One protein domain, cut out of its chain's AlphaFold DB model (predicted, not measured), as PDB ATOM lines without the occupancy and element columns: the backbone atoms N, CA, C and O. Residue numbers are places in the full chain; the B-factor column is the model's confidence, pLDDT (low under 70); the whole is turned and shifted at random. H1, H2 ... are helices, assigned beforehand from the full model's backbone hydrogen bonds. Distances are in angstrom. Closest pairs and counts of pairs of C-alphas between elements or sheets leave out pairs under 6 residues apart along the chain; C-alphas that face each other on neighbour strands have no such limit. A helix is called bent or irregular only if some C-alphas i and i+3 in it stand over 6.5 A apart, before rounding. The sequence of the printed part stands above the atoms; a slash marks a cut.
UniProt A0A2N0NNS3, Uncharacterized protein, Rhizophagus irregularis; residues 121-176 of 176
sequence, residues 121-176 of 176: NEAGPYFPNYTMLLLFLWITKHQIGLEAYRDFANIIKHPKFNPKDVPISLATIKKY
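Overview. This is residues 121 to 176 of the 176 residues of an uncharacterized protein of Rhizophagus irregularis (UniProt A0A2N0NNS3). Two helices, H1 and H2, make an open V joined by a tight link, and from the far end of H2 a long arm, residues 156 to 176, leads away to the short helix H3 without folding back on them. The whole is loose and elongated, with a radius of gyration of the C-alphas of 13.8 A and spans of 43 by 25 by 21 A. The printed part has 56 residues with three named helices in the order H1, H2, H3 and no named strand; the class is all helix, though under half of the residues, 26, are in named elements.

Arrangement. Start with H1, residues 130 to 141, which touches no helix. Go on to H2, residues 146 to 155: it is close to H1 but not clearly touching, and their closest C-alphas, those of Ile 139 and Tyr 149, are 7.9 A apart. The two run opposite ways at a steep tilt of 48 degrees. Farther on, H3, residues 170 to 173, is apart from H1 and from H2. In H1 and H2 every O i to N i+4 pair is within hydrogen-bond range; H3 is too short for such a pair, and its one O i to N i+3 pair is within range.

Along the chain. Find C-alpha 130 at (170.547, 172.038, 46.349); from there H1 runs 16.5 A to C-alpha 141. H2 begins at C-alpha 146, at (165.682, 182.766, 63.092), and runs 14.3 A. H3 ends at C-alpha 173, at (145.123, 182.194, 53.405).

Size, cuts and confidence. The C-alphas of Pro 125 and Tyr 176, the two farthest apart, are 42.8 A apart. The printed part has no cut. The link from H2 to H3 is long, with 14 residues, and residues 150 to 176 stand free. Look for low confidence, pLDDT under 70, at residues 121 to 124 and at residue 176, the chain's last.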
ATOM      1  N   ASN A 121     178.489 169.358  43.075       65.00
ATOM      2  CA  ASN A 121     177.073 169.079  42.899       65.00
ATOM      3  C   ASN A 121     176.374 170.338  42.338       65.00
ATOM      4  O   ASN A 121     176.992 171.396  42.202       65.00
ATOM      5  N   GLU A 122     175.081 170.235  42.043       69.38
ATOM      6  CA  GLU A 122     174.250 171.319  41.483       69.38
ATOM      7  C   GLU A 122     174.053 172.526  42.431       69.38
ATOM      8  O   GLU A 122     173.506 173.547  42.031       69.38
ATOM      9  N   ALA A 123     174.506 172.436  43.687       69.88
ATOM     10  CA  ALA A 123     174.437 173.502  44.688       69.88
ATOM     11  C   ALA A 123     175.726 174.343  44.796       69.88
ATOM     12  O   ALA A 123     175.775 175.304  45.567       69.88
ATOM     13  N   GLY A 124     176.776 173.980  44.051       69.94
ATOM     14  CA  GLY A 124     178.089 174.620  44.124       69.94
ATOM     15  C   GLY A 124     178.901 174.248  45.379       69.94
ATOM     16  O   GLY A 124     178.430 173.524  46.256       69.94
ATOM     17  N   PRO A 125     180.147 174.746  45.499       77.75
ATOM     18  CA  PRO A 125     181.097 174.312  46.532       77.75
ATOM     19  C   PRO A 125     180.754 174.783  47.957       77.75
ATOM     20  O   PRO A 125     181.449 174.421  48.900       77.75
ATOM     21  N   TYR A 126     179.705 175.595  48.128       81.81
ATOM     22  CA  TYR A 126     179.353 176.235  49.400       81.81
ATOM     23  C   TYR A 126     178.194 175.560  50.145       81.81
ATOM     24  O   TYR A 126     178.010 175.827  51.332       81.81
ATOM     25  N   PHE A 127     177.429 174.676  49.491       84.69
ATOM     26  CA  PHE A 127     176.221 174.077  50.064       84.69
ATOM     27  C   PHE A 127     176.246 172.539  50.015       84.69
ATOM     28  O   PHE A 127     176.632 171.948  49.006       84.69
ATOM     29  N   PRO A 128     175.778 171.847  51.073       84.75
ATOM     30  CA  PRO A 128     175.799 170.383  51.128       84.75
ATOM     31  C   PRO A 128     174.817 169.715  50.154       84.75
ATOM     32  O   PRO A 128     174.963 168.530  49.867       84.75
ATOM     33  N   ASN A 129     173.792 170.438  49.694       87.19
ATOM     34  CA  ASN A 129     172.824 170.010  48.686       87.19
ATOM     35  C   ASN A 129     172.020 171.215  48.162       87.19
ATOM     36  O   ASN A 129     172.008 172.285  48.775       87.19
ATOM     37  N   TYR A 130     171.312 171.004  47.051       86.25
ATOM     38  CA  TYR A 130     170.547 172.038  46.349       86.25
ATOM     39  C   TYR A 130     169.394 172.614  47.194       86.25
ATOM     40  O   TYR A 130     169.154 173.818  47.173       86.25
ATOM     41  N   THR A 131     168.746 171.807  48.043       90.25
ATOM     42  CA  THR A 131     167.707 172.290  48.973       90.25
ATOM     43  C   THR A 131     168.249 173.330  49.962       90.25
ATOM     44  O   THR A 131     167.554 174.295  50.267       90.25
ATOM     45  N   MET A 132     169.486 173.175  50.447       90.06
ATOM     46  CA  MET A 132     170.110 174.150  51.352       90.06
ATOM     47  C   MET A 132     170.508 175.448  50.638       90.06
ATOM     48  O   MET A 132     170.357 176.514  51.231       90.06
ATOM     49  N   LEU A 133     170.940 175.376  49.372       90.38
ATOM     50  CA  LEU A 133     171.133 176.559  48.521       90.38
ATOM     51  C   LEU A 133     169.806 177.318  48.346       90.38
ATOM     52  O   LEU A 133     169.739 178.514  48.622       90.38
ATOM     53  N   LEU A 134     168.733 176.624  47.953       89.50
ATOM     54  CA  LEU A 134     167.419 177.238  47.740       89.50
ATOM     55  C   LEU A 134     166.826 177.860  49.009       89.50
ATOM     56  O   LEU A 134     166.309 178.976  48.963       89.50
ATOM     57  N   LEU A 135     166.926 177.172  50.151       91.69
ATOM     58  CA  LEU A 135     166.495 177.726  51.437       91.69
ATOM     59  C   LEU A 135     167.310 178.970  51.809       91.69
ATOM     60  O   LEU A 135     166.731 179.937  52.292       91.69
ATOM     61  N   PHE A 136     168.621 178.986  51.550       91.69
ATOM     62  CA  PHE A 136     169.460 180.164  51.774       91.69
ATOM     63  C   PHE A 136     169.064 181.345  50.872       91.69
ATOM     64  O   PHE A 136     168.913 182.457  51.381       91.69
ATOM     65  N   LEU A 137     168.822 181.120  49.573       92.38
ATOM     66  CA  LEU A 137     168.314 182.149  48.651       92.38
ATOM     67  C   LEU A 137     166.971 182.726  49.127       92.38
ATOM     68  O   LEU A 137     166.804 183.942  49.169       92.38
ATOM     69  N   TRP A 138     166.024 181.876  49.529       93.06
ATOM     70  CA  TRP A 138     164.716 182.329  50.012       93.06
ATOM     71  C   TRP A 138     164.812 183.101  51.342       93.06
ATOM     72  O   TRP A 138     164.267 184.200  51.459       93.06
ATOM     73  N   ILE A 139     165.560 182.576  52.321       93.38
ATOM     74  CA  ILE A 139     165.782 183.230  53.623       93.38
ATOM     75  C   ILE A 139     166.437 184.602  53.444       93.38
ATOM     76  O   ILE A 139     166.027 185.558  54.099       93.38
ATOM     77  N   THR A 140     167.431 184.720  52.558       90.50
ATOM     78  CA  THR A 140     168.131 185.991  52.316       90.50
ATOM     79  C   THR A 140     167.287 186.979  51.511       90.50
ATOM     80  O   THR A 140     167.208 188.138  51.916       90.50
ATOM     81  N   LYS A 141     166.580 186.540  50.453       91.81
ATOM     82  CA  LYS A 141     165.677 187.400  49.660       91.81
ATOM     83  C   LYS A 141     164.583 188.042  50.520       91.81
ATOM     84  O   LYS A 141     164.315 189.228  50.369       91.81
ATOM     85  N   HIS A 142     163.981 187.276  51.431       90.25
ATOM     86  CA  HIS A 142     162.862 187.731  52.267       90.25
ATOM     87  C   HIS A 142     163.264 188.092  53.714       90.25
ATOM     88  O   HIS A 142     162.393 188.295  54.555       90.25
ATOM     89  N   GLN A 143     164.569 188.171  54.016       92.94
ATOM     90  CA  GLN A 143     165.132 188.517  55.336       92.94
ATOM     91  C   GLN A 143     164.525 187.718  56.514       92.94
ATOM     92  O   GLN A 143     164.259 188.253  57.591       92.94
ATOM     93  N   ILE A 144     164.297 186.415  56.314       92.75
ATOM     94  CA  ILE A 144     163.580 185.560  57.270       92.75
ATOM     95  C   ILE A 144     164.406 185.358  58.551       92.75
ATOM     96  O   ILE A 144     165.446 184.699  58.553       92.75
ATOM     97  N   GLY A 145     163.911 185.902  59.666       92.81
ATOM     98  CA  GLY A 145     164.546 185.783  60.980       92.81
ATOM     99  C   GLY A 145     164.529 184.360  61.559       92.81
ATOM    100  O   GLY A 145     163.676 183.539  61.222       92.81
ATOM    101  N   LEU A 146     165.454 184.090  62.490       91.75
ATOM    102  CA  LEU A 146     165.682 182.766  63.092       91.75
ATOM    103  C   LEU A 146     164.409 182.106  63.645       91.75
ATOM    104  O   LEU A 146     164.171 180.928  63.386       91.75
ATOM    105  N   GLU A 147     163.590 182.859  64.381       95.00
ATOM    106  CA  GLU A 147     162.350 182.352  64.985       95.00
ATOM    107  C   GLU A 147     161.329 181.950  63.908       95.00
ATOM    108  O   GLU A 147     160.801 180.841  63.940       95.00
ATOM    109  N   ALA A 148     161.130 182.795  62.891       94.94
ATOM    110  CA  ALA A 148     160.227 182.514  61.775       94.94
ATOM    111  C   ALA A 148     160.694 181.304  60.945       94.94
ATOM    112  O   ALA A 148     159.881 180.458  60.572       94.94
ATOM    113  N   TYR A 149     162.006 181.167  60.712       95.62
ATOM    114  CA  TYR A 149     162.560 179.975  60.067       95.62
ATOM    115  C   TYR A 149     162.399 178.716  60.931       95.62
ATOM    116  O   TYR A 149     162.070 177.656  60.399       95.62
ATOM    117  N   ARG A 150     162.583 178.802  62.257       95.25
ATOM    118  CA  ARG A 150     162.341 177.672  63.167       95.25
ATOM    119  C   ARG A 150     160.884 177.221  63.097       95.25
ATOM    120  O   ARG A 150     160.628 176.023  63.025       95.25
ATOM    121  N   ASP A 151     159.947 178.158  63.086       96.50
ATOM    122  CA  ASP A 151     158.523 177.839  63.095       96.50
ATOM    123  C   ASP A 151     158.072 177.278  61.730       96.50
ATOM    124  O   ASP A 151     157.384 176.257  61.694       96.50
ATOM    125  N   PHE A 152     158.590 177.798  60.607       94.31
ATOM    126  CA  PHE A 152     158.488 177.149  59.289       94.31
ATOM    127  C   PHE A 152     159.075 175.724  59.293       94.31
ATOM    128  O   PHE A 152     158.420 174.773  58.859       94.31
ATOM    129  N   ALA A 153     160.280 175.546  59.843       94.62
ATOM    130  CA  ALA A 153     160.945 174.250  59.939       94.62
ATOM    131  C   ALA A 153     160.191 173.252  60.839       94.62
ATOM    132  O   ALA A 153     160.322 172.044  60.638       94.62
ATOM    133  N   ASN A 154     159.404 173.732  61.805       96.88
ATOM    134  CA  ASN A 154     158.500 172.920  62.619       96.88
ATOM    135  C   ASN A 154     157.233 172.532  61.838       96.88
ATOM    136  O   ASN A 154     156.821 171.373  61.898       96.88
ATOM    137  N   ILE A 155     156.654 173.458  61.062       96.25
ATOM    138  CA  ILE A 155     155.482 173.207  60.206       96.25
ATOM    139  C   ILE A 155     155.787 172.113  59.175       96.25
ATOM    140  O   ILE A 155     155.077 171.111  59.138       96.25
ATOM    141  N   ILE A 156     156.871 172.236  58.399       94.94
ATOM    142  CA  ILE A 156     157.198 171.262  57.335       94.94
ATOM    143  C   ILE A 156     157.589 169.870  57.863       94.94
ATOM    144  O   ILE A 156     157.535 168.892  57.122       94.94
ATOM    145  N   LYS A 157     157.989 169.767  59.140       95.12
ATOM    146  CA  LYS A 157     158.321 168.498  59.819       95.12
ATOM    147  C   LYS A 157     157.137 167.888  60.574       95.12
ATOM    148  O   LYS A 157     157.268 166.793  61.121       95.12
ATOM    149  N   HIS A 158     156.003 168.581  60.658       97.06
ATOM    150  CA  HIS A 158     154.860 168.107  61.425       97.06
ATOM    151  C   HIS A 158     154.263 166.833  60.783       97.06
ATOM    152  O   HIS A 158     153.998 166.844  59.582       97.06
ATOM    153  N   PRO A 159     153.960 165.749  61.532       97.25
ATOM    154  CA  PRO A 159     153.520 164.470  60.947       97.25
ATOM    155  C   PRO A 159     152.205 164.487  60.148       97.25
ATOM    156  O   PRO A 159     151.850 163.479  59.545       97.25
ATOM    157  N   LYS A 160     151.459 165.600  60.170       97.06
ATOM    158  CA  LYS A 160     150.247 165.819  59.359       97.06
ATOM    159  C   LYS A 160     150.434 166.874  58.258       97.06
ATOM    160  O   LYS A 160     149.449 167.297  57.665       97.06
ATOM    161  N   PHE A 161     151.657 167.355  58.028       96.44
ATOM    162  CA  PHE A 161     151.944 168.310  56.960       96.44
ATOM    163  C   PHE A 161     151.840 167.626  55.593       96.44
ATOM    164  O   PHE A 161     152.408 166.557  55.375       96.44
ATOM    165  N   ASN A 162     151.121 168.259  54.669       95.56
ATOM    166  CA  ASN A 162     150.945 167.797  53.299       95.56
ATOM    167  C   ASN A 162     151.301 168.950  52.344       95.56
ATOM    168  O   ASN A 162     150.563 169.936  52.302       95.56
ATOM    169  N   PRO A 163     152.383 168.843  51.546       91.44
ATOM    170  CA  PRO A 163     152.786 169.895  50.610       91.44
ATOM    171  C   PRO A 163     151.701 170.300  49.602       91.44
ATOM    172  O   PRO A 163     151.734 171.417  49.100       91.44
ATOM    173  N   LYS A 164     150.734 169.417  49.307       93.00
ATOM    174  CA  LYS A 164     149.638 169.689  48.360       93.00
ATOM    175  C   LYS A 164     148.571 170.643  48.902       93.00
ATOM    176  O   LYS A 164     147.816 171.194  48.108       93.00
ATOM    177  N   ASP A 165     148.515 170.826  50.219       92.12
ATOM    178  CA  ASP A 165     147.513 171.669  50.880       92.12
ATOM    179  C   ASP A 165     148.046 173.094  51.139       92.12
ATOM    180  O   ASP A 165     147.335 173.939  51.680       92.12
ATOM    181  N   VAL A 166     149.297 173.373  50.748       90.25
ATOM    182  CA  VAL A 166     149.918 174.699  50.837       90.25
ATOM    183  C   VAL A 166     149.423 175.566  49.669       90.25
ATOM    184  O   VAL A 166     149.684 175.228  48.513       90.25
ATOM    185  N   PRO A 167     148.724 176.688  49.918       87.81
ATOM    186  CA  PRO A 167     148.267 177.561  48.847       87.81
ATOM    187  C   PRO A 167     149.428 178.372  48.259       87.81
ATOM    188  O   PRO A 167     150.229 178.945  48.991       87.81
ATOM    189  N   ILE A 168     149.452 178.498  46.930       83.75
ATOM    190  CA  ILE A 168     150.463 179.278  46.190       83.75
ATOM    191  C   ILE A 168     150.359 180.788  46.494       83.75
ATOM    192  O   ILE A 168     151.347 181.506  46.408       83.75
ATOM    193  N   SER A 169     149.176 181.283  46.884       82.50
ATOM    194  CA  SER A 169     148.944 182.702  47.191       82.50
ATOM    195  C   SER A 169     148.501 182.932  48.635       82.50
ATOM    196  O   SER A 169     147.554 182.306  49.120       82.50
ATOM    197  N   LEU A 170     149.108 183.934  49.281       77.50
ATOM    198  CA  LEU A 170     148.711 184.440  50.600       77.50
ATOM    199  C   LEU A 170     147.264 184.970  50.627       77.50
ATOM    200  O   LEU A 170     146.619 184.949  51.676       77.50
ATOM    201  N   ALA A 171     146.715 185.394  49.482       77.19
ATOM    202  CA  ALA A 171     145.317 185.818  49.374       77.19
ATOM    203  C   ALA A 171     144.331 184.670  49.663       77.19
ATOM    204  O   ALA A 171     143.252 184.905  50.203       77.19
ATOM    205  N   THR A 172     144.717 183.421  49.375       78.94
ATOM    206  CA  THR A 172     143.931 182.230  49.730       78.94
ATOM    207  C   THR A 172     143.934 181.987  51.240       78.94
ATOM    208  O   THR A 172     142.927 181.528  51.770       78.94
ATOM    209  N   ILE A 173     145.024 182.328  51.941       78.88
ATOM    210  CA  ILE A 173     145.123 182.194  53.405       78.88
ATOM    211  C   ILE A 173     144.199 183.204  54.095       78.88
ATOM    212  O   ILE A 173     143.441 182.813  54.971       78.88
ATOM    213  N   LYS A 174     144.167 184.469  53.641       71.75
ATOM    214  CA  LYS A 174     143.283 185.533  54.176       71.75
ATOM    215  C   LYS A 174     141.767 185.237  54.083       71.75
ATOM    216  O   LYS A 174     140.967 186.063  54.518       71.75
ATOM    217  N   LYS A 175     141.357 184.115  53.481       72.19
ATOM    218  CA  LYS A 175     139.954 183.709  53.292       72.19
ATOM    219  C   LYS A 175     139.419 182.792  54.410       72.19
ATOM    220  O   LYS A 175     138.212 182.548  54.438       72.19
ATOM    221  N   TYR A 176     140.288 182.275  55.281       64.81
ATOM    222  CA  TYR A 176     139.977 181.275  56.311       64.81
ATOM    223  C   TYR A 176     140.392 181.741  57.712       64.81
ATOM    224  O   TYR A 176     139.717 181.293  58.664       64.81
TER     225      TYR A 176